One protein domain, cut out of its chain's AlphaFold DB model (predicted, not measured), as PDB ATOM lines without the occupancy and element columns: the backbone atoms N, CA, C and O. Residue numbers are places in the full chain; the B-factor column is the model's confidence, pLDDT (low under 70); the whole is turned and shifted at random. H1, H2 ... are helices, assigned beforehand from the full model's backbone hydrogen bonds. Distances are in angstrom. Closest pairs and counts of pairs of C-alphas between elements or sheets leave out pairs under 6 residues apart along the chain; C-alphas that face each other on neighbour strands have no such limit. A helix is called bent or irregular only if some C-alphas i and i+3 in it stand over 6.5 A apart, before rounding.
ATOM      1  N   LYS A 121      -2.047  21.636  19.150       78.44
ATOM      2  CA  LYS A 121      -1.090  22.230  18.214       78.44
ATOM      3  C   LYS A 121      -1.026  21.475  16.878       78.44
ATOM      4  O   LYS A 121      -0.902  22.136  15.850       78.44
ATOM      5  N   SER A 122      -1.106  20.139  16.882       73.94
ATOM      6  CA  SER A 122      -1.074  19.329  15.649       73.94
ATOM      7  C   SER A 122      -2.364  19.449  14.835       73.94
ATOM      8  O   SER A 122      -2.351  19.245  13.627       73.94
ATOM      9  N   ILE A 123      -3.466  19.839  15.481       80.75
ATOM     10  CA  ILE A 123      -4.737  20.151  14.818       80.75
ATOM     11  C   ILE A 123      -4.724  21.595  14.294       80.75
ATOM     12  O   ILE A 123      -5.026  21.831  13.131       80.75
ATOM     13  N   ALA A 124      -4.350  22.569  15.129       78.88
ATOM     14  CA  ALA A 124      -4.483  23.992  14.802       78.88
ATOM     15  C   ALA A 124      -3.549  24.488  13.685       78.88
ATOM     16  O   ALA A 124      -3.875  25.469  13.027       78.88
ATOM     17  N   ASN A 125      -2.393  23.848  13.481       80.56
ATOM     18  CA  ASN A 125      -1.412  24.266  12.468       80.56
ATOM     19  C   ASN A 125      -1.494  23.459  11.161       80.56
ATOM     20  O   ASN A 125      -0.631  23.610  10.301       80.56
ATOM     21  N   ASN A 126      -2.476  22.566  11.025       83.00
ATOM     22  CA  ASN A 126      -2.589  21.694   9.866       83.00
ATOM     23  C   ASN A 126      -3.530  22.302   8.815       83.00
ATOM     24  O   ASN A 126      -4.742  22.094   8.853       83.00
ATOM     25  N   GLU A 127      -2.953  23.025   7.852       85.38
ATOM     26  CA  GLU A 127      -3.683  23.668   6.748       85.38
ATOM     27  C   GLU A 127      -4.464  22.663   5.869       85.38
ATOM     28  O   GLU A 127      -5.460  23.023   5.240       85.38
ATOM     29  N   GLU A 128      -4.070  21.380   5.848       87.00
ATOM     30  CA  GLU A 128      -4.765  20.325   5.091       87.00
ATOM     31  C   GLU A 128      -6.169  20.050   5.666       87.00
ATOM     32  O   GLU A 128      -7.078  19.701   4.913       87.00
ATOM     33  N   ILE A 129      -6.396  20.282   6.968       87.94
ATOM     34  CA  ILE A 129      -7.724  20.136   7.596       87.94
ATOM     35  C   ILE A 129      -8.722  21.128   6.991       87.94
ATOM     36  O   ILE A 129      -9.852  20.740   6.685       87.94
ATOM     37  N   ASP A 130      -8.312  22.378   6.768       87.88
ATOM     38  CA  ASP A 130      -9.175  23.411   6.184       87.88
ATOM     39  C   ASP A 130      -9.514  23.103   4.717       87.88
ATOM     40  O   ASP A 130     -10.651  23.307   4.271       87.88
ATOM     41  N   ILE A 131      -8.557  22.538   3.973       91.06
ATOM     42  CA  ILE A 131      -8.752  22.090   2.588       91.06
ATOM     43  C   ILE A 131      -9.753  20.928   2.535       91.06
ATOM     44  O   ILE A 131     -10.709  20.968   1.750       91.06
ATOM     45  N   ILE A 132      -9.571  19.911   3.387       90.44
ATOM     46  CA  ILE A 132     -10.491  18.770   3.502       90.44
ATOM     47  C   ILE A 132     -11.882  19.286   3.880       90.44
ATOM     48  O   ILE A 132     -12.870  18.966   3.213       90.44
ATOM     49  N   HIS A 133     -11.974  20.140   4.901       91.12
ATOM     50  CA  HIS A 133     -13.239  20.709   5.346       91.12
ATOM     51  C   HIS A 133     -13.971  21.425   4.207       91.12
ATOM     52  O   HIS A 133     -15.143  21.135   3.961       91.12
ATOM     53  N   THR A 134     -13.278  22.299   3.471       92.31
ATOM     54  CA  THR A 134     -13.842  23.059   2.344       92.31
ATOM     55  C   THR A 134     -14.341  22.135   1.231       92.31
ATOM     56  O   THR A 134     -15.491  22.247   0.806       92.31
ATOM     57  N   THR A 135     -13.530  21.152   0.830       92.75
ATOM     58  CA  THR A 135     -13.865  20.188  -0.235       92.75
ATOM     59  C   THR A 135     -15.128  19.387   0.089       92.75
ATOM     60  O   THR A 135     -15.986  19.152  -0.766       92.75
ATOM     61  N   TRP A 136     -15.272  18.951   1.341       92.81
ATOM     62  CA  TRP A 136     -16.469  18.237   1.774       92.81
ATOM     63  C   TRP A 136     -17.662  19.167   1.988       92.81
ATOM     64  O   TRP A 136     -18.796  18.743   1.746       92.81
ATOM     65  N   GLN A 137     -17.436  20.420   2.394       92.00
ATOM     66  CA  GLN A 137     -18.500  21.408   2.560       92.00
ATOM     67  C   GLN A 137     -19.230  21.670   1.241       92.00
ATOM     68  O   GLN A 137     -20.457  21.697   1.232       92.00
ATOM     69  N   GLU A 138     -18.511  21.750   0.118       93.38
ATOM     70  CA  GLU A 138     -19.106  21.905  -1.220       93.38
ATOM     71  C   GLU A 138     -20.087  20.778  -1.582       93.38
ATOM     72  O   GLU A 138     -21.065  20.998  -2.296       93.38
ATOM     73  N   ARG A 139     -19.858  19.563  -1.067       92.62
ATOM     74  CA  ARG A 139     -20.732  18.397  -1.293       92.62
ATOM     75  C   ARG A 139     -21.889  18.327  -0.307       92.62
ATOM     76  O   ARG A 139     -22.963  17.836  -0.642       92.62
ATOM     77  N   LEU A 140     -21.654  18.778   0.919       92.44
ATOM     78  CA  LEU A 140     -22.629  18.772   1.998       92.44
ATOM     79  C   LEU A 140     -23.676  19.879   1.779       92.44
ATOM     80  O   LEU A 140     -24.876  19.612   1.831       92.44
ATOM     81  N   GLU A 141     -23.254  21.100   1.462       92.75
ATOM     82  CA  GLU A 141     -24.113  22.290   1.404       92.75
ATOM     83  C   GLU A 141     -25.381  22.147   0.525       92.75
ATOM     84  O   GLU A 141     -26.469  22.537   0.976       92.75
ATOM     85  N   PRO A 142     -25.326  21.520  -0.671       94.50
ATOM     86  CA  PRO A 142     -26.523  21.258  -1.473       94.50
ATOM     87  C   PRO A 142     -27.527  20.337  -0.765       94.50
ATOM     88  O   PRO A 142     -28.732  20.592  -0.793       94.50
ATOM     89  N   ILE A 143     -27.038  19.301  -0.075       92.81
ATOM     90  CA  ILE A 143     -27.868  18.339   0.666       92.81
ATOM     91  C   ILE A 143     -28.532  19.031   1.858       92.81
ATOM     92  O   ILE A 143     -29.724  18.835   2.093       92.81
ATOM     93  N   ARG A 144     -27.798  19.888   2.581       93.19
ATOM     94  CA  ARG A 144     -28.358  20.699   3.678       93.19
ATOM     95  C   ARG A 144     -29.469  21.612   3.186       93.19
ATOM     96  O   ARG A 144     -30.525  21.680   3.813       93.19
ATOM     97  N   THR A 145     -29.232  22.306   2.077       93.38
ATOM     98  CA  THR A 145     -30.196  23.243   1.492       93.38
ATOM     99  C   THR A 145     -31.489  22.524   1.115       93.38
ATOM    100  O   THR A 145     -32.581  22.975   1.467       93.38
ATOM    101  N   GLU A 146     -31.373  21.360   0.477       91.69
ATOM    102  CA  GLU A 146     -32.525  20.554   0.082       91.69
ATOM    103  C   GLU A 146     -33.263  19.955   1.290       91.69
ATOM    104  O   GLU A 146     -34.495  19.998   1.356       91.69
ATOM    105  N   LEU A 147     -32.531  19.481   2.301       91.25
ATOM    106  CA  LEU A 147     -33.110  18.975   3.546       91.25
ATOM    107  C   LEU A 147     -33.889  20.072   4.297       91.25
ATOM    108  O   LEU A 147     -35.019  19.846   4.737       91.25
ATOM    109  N   ASN A 148     -33.328  21.281   4.387       92.50
ATOM    110  CA  ASN A 148     -33.980  22.447   4.987       92.50
ATOM    111  C   ASN A 148     -35.244  22.860   4.220       92.50
ATOM    112  O   ASN A 148     -36.270  23.159   4.840       92.50
ATOM    113  N   ARG A 149     -35.210  22.809   2.881       93.50
ATOM    114  CA  ARG A 149     -36.370  23.080   2.018       93.50
ATOM    115  C   ARG A 149     -37.507  22.085   2.267       93.50
ATOM    116  O   ARG A 149     -38.652  22.503   2.441       93.50
ATOM    117  N   LEU A 150     -37.199  20.787   2.314       91.00
ATOM    118  CA  LEU A 150     -38.188  19.721   2.517       91.00
ATOM    119  C   LEU A 150     -38.818  19.760   3.915       91.00
ATOM    120  O   LEU A 150     -40.023  19.550   4.057       91.00
ATOM    121  N   LEU A 151     -38.024  20.062   4.943       90.81
ATOM    122  CA  LEU A 151     -38.478  20.086   6.336       90.81
ATOM    123  C   LEU A 151     -38.981  21.464   6.796       90.81
ATOM    124  O   LEU A 151     -39.464  21.592   7.925       90.81
ATOM    125  N   ARG A 152     -38.895  22.486   5.930       90.69
ATOM    126  CA  ARG A 152     -39.209  23.897   6.228       90.69
ATOM    127  C   ARG A 152     -38.473  24.385   7.477       90.69
ATOM    128  O   ARG A 152     -39.066  24.965   8.389       90.69
ATOM    129  N   LYS A 153     -37.176  24.087   7.529       91.44
ATOM    130  CA  LYS A 153     -36.253  24.473   8.602       91.44
ATOM    131  C   LYS A 153     -35.148  25.367   8.050       91.44
ATOM    132  O   LYS A 153     -34.984  25.508   6.844       91.44
ATOM    133  N   SER A 154     -34.401  25.967   8.964       91.31
ATOM    134  CA  SER A 154     -33.213  26.775   8.691       91.31
ATOM    135  C   SER A 154     -32.069  26.273   9.571       91.31
ATOM    136  O   SER A 154     -31.556  27.009  10.411       91.31
ATOM    137  N   TRP A 155     -31.768  24.976   9.477       91.62
ATOM    138  CA  TRP A 155     -30.718  24.367  10.280       91.62
ATOM    139  C   TRP A 155     -29.343  24.687   9.725       91.62
ATOM    140  O   TRP A 155     -29.061  24.443   8.548       91.62
ATOM    141  N   GLU A 156     -28.481  25.146  10.618       91.00
ATOM    142  CA  GLU A 156     -27.042  25.107  10.428       91.00
ATOM    143  C   GLU A 156     -26.522  23.666  10.517       91.00
ATOM    144  O   GLU A 156     -27.207  22.771  11.020       91.00
ATOM    145  N   GLU A 157     -25.297  23.416  10.045       87.44
ATOM    146  CA  GLU A 157     -24.737  22.056   9.996       87.44
ATOM    147  C   GLU A 157     -24.826  21.338  11.366       87.44
ATOM    148  O   GLU A 157     -25.187  20.158  11.448       87.44
ATOM    149  N   TRP A 158     -24.493  22.034  12.454       88.88
ATOM    150  CA  TRP A 158     -24.476  21.460  13.803       88.88
ATOM    151  C   TRP A 158     -25.874  21.242  14.395       88.88
ATOM    152  O   TRP A 158     -25.994  20.602  15.435       88.88
ATOM    153  N   GLN A 159     -26.923  21.751  13.745       91.31
ATOM    154  CA  GLN A 159     -28.309  21.651  14.204       91.31
ATOM    155  C   GLN A 159     -29.066  20.473  13.578       91.31
ATOM    156  O   GLN A 159     -30.163  20.155  14.037       91.31
ATOM    157  N   ILE A 160     -28.501  19.811  12.561       90.88
ATOM    158  CA  ILE A 160     -29.115  18.632  11.940       90.88
ATOM    159  C   ILE A 160     -29.120  17.478  12.965       90.88
ATOM    160  O   ILE A 160     -28.046  17.072  13.423       90.88
ATOM    161  N   PRO A 161     -30.296  16.923  13.332       91.06
ATOM    162  CA  PRO A 161     -30.403  15.851  14.325       91.06
ATOM    163  C   PRO A 161     -29.611  14.599  13.937       91.06
ATOM    164  O   PRO A 161     -29.468  14.307  12.752       91.06
ATOM    165  N   ARG A 162     -29.131  13.817  14.916       90.31
ATOM    166  CA  ARG A 162     -28.415  12.550  14.640       90.31
ATOM    167  C   ARG A 162     -29.316  11.454  14.077       90.31
ATOM    168  O   ARG A 162     -28.853  10.638  13.288       90.31
ATOM    169  N   GLU A 163     -30.586  11.472  14.451       90.50
ATOM    170  CA  GLU A 163     -31.604  10.526  14.002       90.50
ATOM    171  C   GLU A 163     -32.683  11.280  13.225       90.50
ATOM    172  O   GLU A 163     -33.042  12.404  13.583       90.50
ATOM    173  N   ALA A 164     -33.178  10.682  12.143       89.81
ATOM    174  CA  ALA A 164     -34.298  11.239  11.398       89.81
ATOM    175  C   ALA A 164     -35.614  10.963  12.142       89.81
ATOM    176  O   ALA A 164     -35.823   9.859  12.644       89.81
ATOM    177  N   ASP A 165     -36.527  11.935  12.178       88.88
ATOM    178  CA  ASP A 165     -37.867  11.715  12.734       88.88
ATOM    179  C   ASP A 165     -38.657  10.764  11.818       88.88
ATOM    180  O   ASP A 165     -38.659  10.907  10.590       88.88
ATOM    181  N   ALA A 166     -39.379   9.814  12.412       87.19
ATOM    182  CA  ALA A 166     -40.241   8.881  11.691       87.19
ATOM    183  C   ALA A 166     -41.330   9.589  10.860       87.19
ATOM    184  O   ALA A 166     -41.843   9.012   9.904       87.19
ATOM    185  N   LYS A 167     -41.676  10.837  11.207       90.31
ATOM    186  CA  LYS A 167     -42.664  11.669  10.502       90.31
ATOM    187  C   LYS A 167     -42.105  12.398   9.277       90.31
ATOM    188  O   LYS A 167     -42.864  13.088   8.597       90.31
ATOM    189  N   TRP A 168     -40.802  12.316   9.008       91.62
ATOM    190  CA  TRP A 168     -40.212  12.993   7.853       91.62
ATOM    191  C   TRP A 168     -40.589  12.312   6.533       91.62
ATOM    192  O   TRP A 168     -40.696  11.083   6.481       91.62
ATOM    193  N   PRO A 169     -40.730  13.090   5.441       92.62
ATOM    194  CA  PRO A 169     -40.851  12.532   4.101       92.62
ATOM    195  C   PRO A 169     -39.712  11.549   3.805       92.62
ATOM    196  O   PRO A 169     -38.581  11.755   4.245       92.62
ATOM    197  N   GLU A 170     -39.991  10.500   3.037       90.75
ATOM    198  CA  GLU A 170     -39.000   9.480   2.662       90.75
ATOM    199  C   GLU A 170     -37.738  10.094   2.044       90.75
ATOM    200  O   GLU A 170     -36.643   9.868   2.551       90.75
ATOM    201  N   GLN A 171     -37.911  11.009   1.090       90.81
ATOM    202  CA  GLN A 171     -36.819  11.761   0.468       90.81
ATOM    203  C   GLN A 171     -35.962  12.547   1.483       90.81
ATOM    204  O   GLN A 171     -34.747  12.649   1.334       90.81
ATOM    205  N   ALA A 172     -36.564  13.084   2.551       89.81
ATOM    206  CA  ALA A 172     -35.822  13.790   3.597       89.81
ATOM    207  C   ALA A 172     -35.031  12.824   4.501       89.81
ATOM    208  O   ALA A 172     -33.947  13.170   4.968       89.81
ATOM    209  N   ARG A 173     -35.537  11.603   4.729       91.62
ATOM    210  CA  ARG A 173     -34.821  10.554   5.478       91.62
ATOM    211  C   ARG A 173     -33.626  10.006   4.690       91.62
ATOM    212  O   ARG A 173     -32.571   9.766   5.279       91.62
ATOM    213  N   GLU A 174     -33.758   9.870   3.373       93.12
ATOM    214  CA  GLU A 174     -32.655   9.476   2.484       93.12
ATOM    215  C   GLU A 174     -31.542  10.533   2.461       93.12
ATOM    216  O   GLU A 174     -30.385  10.208   2.733       93.12
ATOM    217  N   LEU A 175     -31.893  11.807   2.252       92.81
ATOM    218  CA  LEU A 175     -30.933  12.919   2.273       92.81
ATOM    219  C   LEU A 175     -30.255  13.085   3.638       92.81
ATOM    220  O   LEU A 175     -29.063  13.374   3.704       92.81
ATOM    221  N   HIS A 176     -30.979  12.870   4.740       94.69
ATOM    222  CA  HIS A 176     -30.400  12.865   6.088       94.69
ATOM    223  C   HIS A 176     -29.382  11.734   6.281       94.69
ATOM    224  O   HIS A 176     -28.294  11.959   6.821       94.69
ATOM    225  N   THR A 177     -29.699  10.535   5.790       93.44
ATOM    226  CA  THR A 177     -28.785   9.387   5.829       93.44
ATOM    227  C   THR A 177     -27.523   9.673   5.021       93.44
ATOM    228  O   THR A 177     -26.407   9.420   5.484       93.44
ATOM    229  N   GLU A 178     -27.683  10.242   3.827       93.25
ATOM    230  CA  GLU A 178     -26.566  10.634   2.976       93.25
ATOM    231  C   GLU A 178     -25.712  11.738   3.609       93.25
ATOM    232  O   GLU A 178     -24.486  11.607   3.647       93.25
ATOM    233  N   TRP A 179     -26.339  12.768   4.182       94.12
ATOM    234  CA  TRP A 179     -25.665  13.835   4.919       94.12
ATOM    235  C   TRP A 179     -24.768  13.270   6.023       94.12
ATOM    236  O   TRP A 179     -23.573  13.559   6.068       94.12
ATOM    237  N   TRP A 180     -25.303  12.400   6.888       94.31
ATOM    238  CA  TRP A 180     -24.518  11.806   7.971       94.31
ATOM    239  C   TRP A 180     -23.443  10.843   7.478       94.31
ATOM    240  O   TRP A 180     -22.369  10.782   8.080       94.31
ATOM    241  N   ARG A 181     -23.682  10.121   6.379       94.50
ATOM    242  CA  ARG A 181     -22.658   9.290   5.732       94.50
ATOM    243  C   ARG A 181     -21.480  10.144   5.263       94.50
ATOM    244  O   ARG A 181     -20.339   9.797   5.554       94.50
ATOM    245  N   LEU A 182     -21.741  11.245   4.559       93.69
ATOM    246  CA  LEU A 182     -20.697  12.145   4.060       93.69
ATOM    247  C   LEU A 182     -19.997  12.882   5.207       93.69
ATOM    248  O   LEU A 182     -18.775  12.979   5.209       93.69
ATOM    249  N   ARG A 183     -20.738  13.306   6.235       92.88
ATOM    250  CA  ARG A 183     -20.170  13.947   7.426       92.88
ATOM    251  C   ARG A 183     -19.231  13.021   8.202       92.88
ATOM    252  O   ARG A 183     -18.179  13.466   8.644       92.88
ATOM    253  N   ARG A 184     -19.577  11.733   8.341       93.81
ATOM    254  CA  ARG A 184     -18.685  10.721   8.941       93.81
ATOM    255  C   ARG A 184     -17.431  10.499   8.102       93.81
ATOM    256  O   ARG A 184     -16.359  10.392   8.676       93.81
ATOM    257  N   LYS A 185     -17.555  10.473   6.769       94.12
ATOM    258  CA  LYS A 185     -16.393  10.378   5.870       94.12
ATOM    259  C   LYS A 185     -15.471  11.591   5.990       94.12
ATOM    260  O   LYS A 185     -14.272  11.402   6.114       94.12
ATOM    261  N   ARG A 186     -16.025  12.809   6.036       93.88
ATOM    262  CA  ARG A 186     -15.245  14.029   6.294       93.88
ATOM    263  C   ARG A 186     -14.505  13.941   7.628       93.88
ATOM    264  O   ARG A 186     -13.330  14.262   7.679       93.88
ATOM    265  N   GLN A 187     -15.183  13.499   8.692       91.31
ATOM    266  CA  GLN A 187     -14.542  13.337  10.000       91.31
ATOM    267  C   GLN A 187     -13.409  12.309   9.946       91.31
ATOM    268  O   GLN A 187     -12.328  12.602  10.423       91.31
ATOM    269  N   GLN A 188     -13.636  11.157   9.310       92.62
ATOM    270  CA  GLN A 188     -12.610  10.131   9.137       92.62
ATOM    271  C   GLN A 188     -11.385  10.668   8.382       92.62
ATOM    272  O   GLN A 188     -10.265  10.451   8.817       92.62
ATOM    273  N   GLU A 189     -11.586  11.419   7.298       92.12
ATOM    274  CA  GLU A 189     -10.480  11.993   6.522       92.12
ATOM    275  C   GLU A 189      -9.719  13.082   7.294       92.12
ATOM    276  O   GLU A 189      -8.496  13.175   7.189       92.12
ATOM    277  N   ILE A 190     -10.420  13.872   8.117       89.19
ATOM    278  CA  ILE A 190      -9.794  14.817   9.050       89.19
ATOM    279  C   ILE A 190      -8.995  14.065  10.123       89.19
ATOM    280  O   ILE A 190      -7.853  14.434  10.382       89.19
ATOM    281  N   ASP A 191      -9.550  13.008  10.717       87.19
ATOM    282  CA  ASP A 191      -8.874  12.202  11.740       87.19
ATOM    283  C   ASP A 191      -7.613  11.522  11.166       87.19
ATOM    284  O   ASP A 191      -6.550  11.569  11.786       87.19
ATOM    285  N   ASP A 192      -7.691  10.981   9.945       86.06
ATOM    286  CA  ASP A 192      -6.556  10.400   9.217       86.06
ATOM    287  C   ASP A 192      -5.490  11.462   8.889       86.06
ATOM    288  O   ASP A 192      -4.287  11.195   8.942       86.06
ATOM    289  N   CYS A 193      -5.908  12.685   8.555       86.25
ATOM    290  CA  CYS A 193      -5.007  13.816   8.343       86.25
ATOM    291  C   CYS A 193      -4.290  14.221   9.641       86.25
ATOM    292  O   CYS A 193      -3.068  14.361   9.657       86.25
ATOM    293  N   ILE A 194      -5.025  14.339  10.749       84.25
ATOM    294  CA  ILE A 194      -4.453  14.641  12.065       84.25
ATOM    295  C   ILE A 194      -3.450  13.556  12.469       84.25
ATOM    296  O   ILE A 194      -2.365  13.887  12.938       84.25
ATOM    297  N   ALA A 195      -3.775  12.279  12.257       80.88
ATOM    298  CA  ALA A 195      -2.884  11.169  12.582       80.88
ATOM    299  C   ALA A 195      -1.585  11.184  11.756       80.88
ATOM    300  O   ALA A 195      -0.530  10.868  12.297       80.88
ATOM    301  N   ARG A 196      -1.644  11.579  10.474       79.00
ATOM    302  CA  ARG A 196      -0.463  11.698   9.594       79.00
ATOM    303  C   ARG A 196       0.499  12.814  10.008       79.00
ATOM    304  O   ARG A 196       1.701  12.663   9.818       79.00
ATOM    305  N   HIS A 197      -0.021  13.922  10.535       77.06
ATOM    306  CA  HIS A 197       0.766  15.112  10.903       77.06
ATOM    307  C   HIS A 197       1.045  15.232  12.407       77.06
ATOM    308  O   HIS A 197       1.682  16.191  12.843       77.06
ATOM    309  N   ALA A 198       0.554  14.295  13.218       79.69
ATOM    310  CA  ALA A 198       0.863  14.236  14.639       79.69
ATOM    311  C   ALA A 198       2.274  13.676  14.868       79.69
ATOM    312  O   ALA A 198       2.704  12.744  14.187       79.69
TER     313      ALA A 198
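This is residues 121 to 198 of the 509 residues of the protein "INTEIN_C_TER domain-containing protein" of Propionibacteriaceae bacterium (UniProt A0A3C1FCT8). The model is a long helical hairpin: two long helices, H2 and H3, run side by side in opposite directions along nearly the whole length. The short helix H1 sits at the open end, where the first and last printed residues lie, and at the other end the long link of residues 152 to 169 folds back partway along the pair before it returns to the start of H3. The printed part has 78 residues with three named helices, in the order H1, H2, H3, and no named strand, and the class is all helix. The whole is loose, with a radius of gyration of the C-alphas of 14.5 A, and its outline is a rod with spans of 44 by 18 by 17 A.

H1 covers residues 121 to 124, beginning at C-alpha 121 at (-1.090, 22.230, 18.214), and measures 5.1 A from first to last C-alpha. H2 covers residues 127 to 151 and measures 35.0 A from C-alpha 127 at (-3.683, 23.668, 6.748) to C-alpha 151. It has a kink of 42 degrees near residue 139. H2 is neither bent nor irregular, but only just: C-alphas 139 and 142 are 6.5 A apart. H3, the longest helix with 28 residues, covers residues 170 to 197 and measures 41.0 A, ending at C-alpha 197 at (0.766, 15.112, 10.903).

H2 and H3 form a helical hairpin. They touch, with 22 pairs of C-alphas within 8 A, and their closest C-alphas are those of Leu 147 and Ala 172, 5.9 A apart. They run opposite ways at a shallow tilt of 9 degrees, and their centres are 10.0 A apart. H1 and H3 only just touch, with 3 pairs of C-alphas within 8 A, and H3 does so with residues 194 to 197 alone; the closest C-alphas are those of Ile 123 and Ile 194, 6.2 A apart. H1 and H2 are close but not clearly touching, the closest C-alphas being those of Ile 123 and Ile 129, 7.8 A apart. In H3 every O i to N i+4 pair is within hydrogen-bond range, in H2 18 of 21 are, and H1 is too short for such a pair.

The two C-alphas farthest apart are those of Lys 167 and Ala 198, 43.8 A, while the first and last printed C-alphas, of Lys 121 and Ala 198, are 9.0 A apart. The printed part has no cut. The link from H1 to H2 is tight, with 2 residues, and the link from H2 to H3 is long, with 18 residues. The C-alphas of that long link lie 7 to 22 A from the mean of all C-alphas. The mean pLDDT of the printed part is 89.7, that of H1 is 78, and no printed residue is under 70.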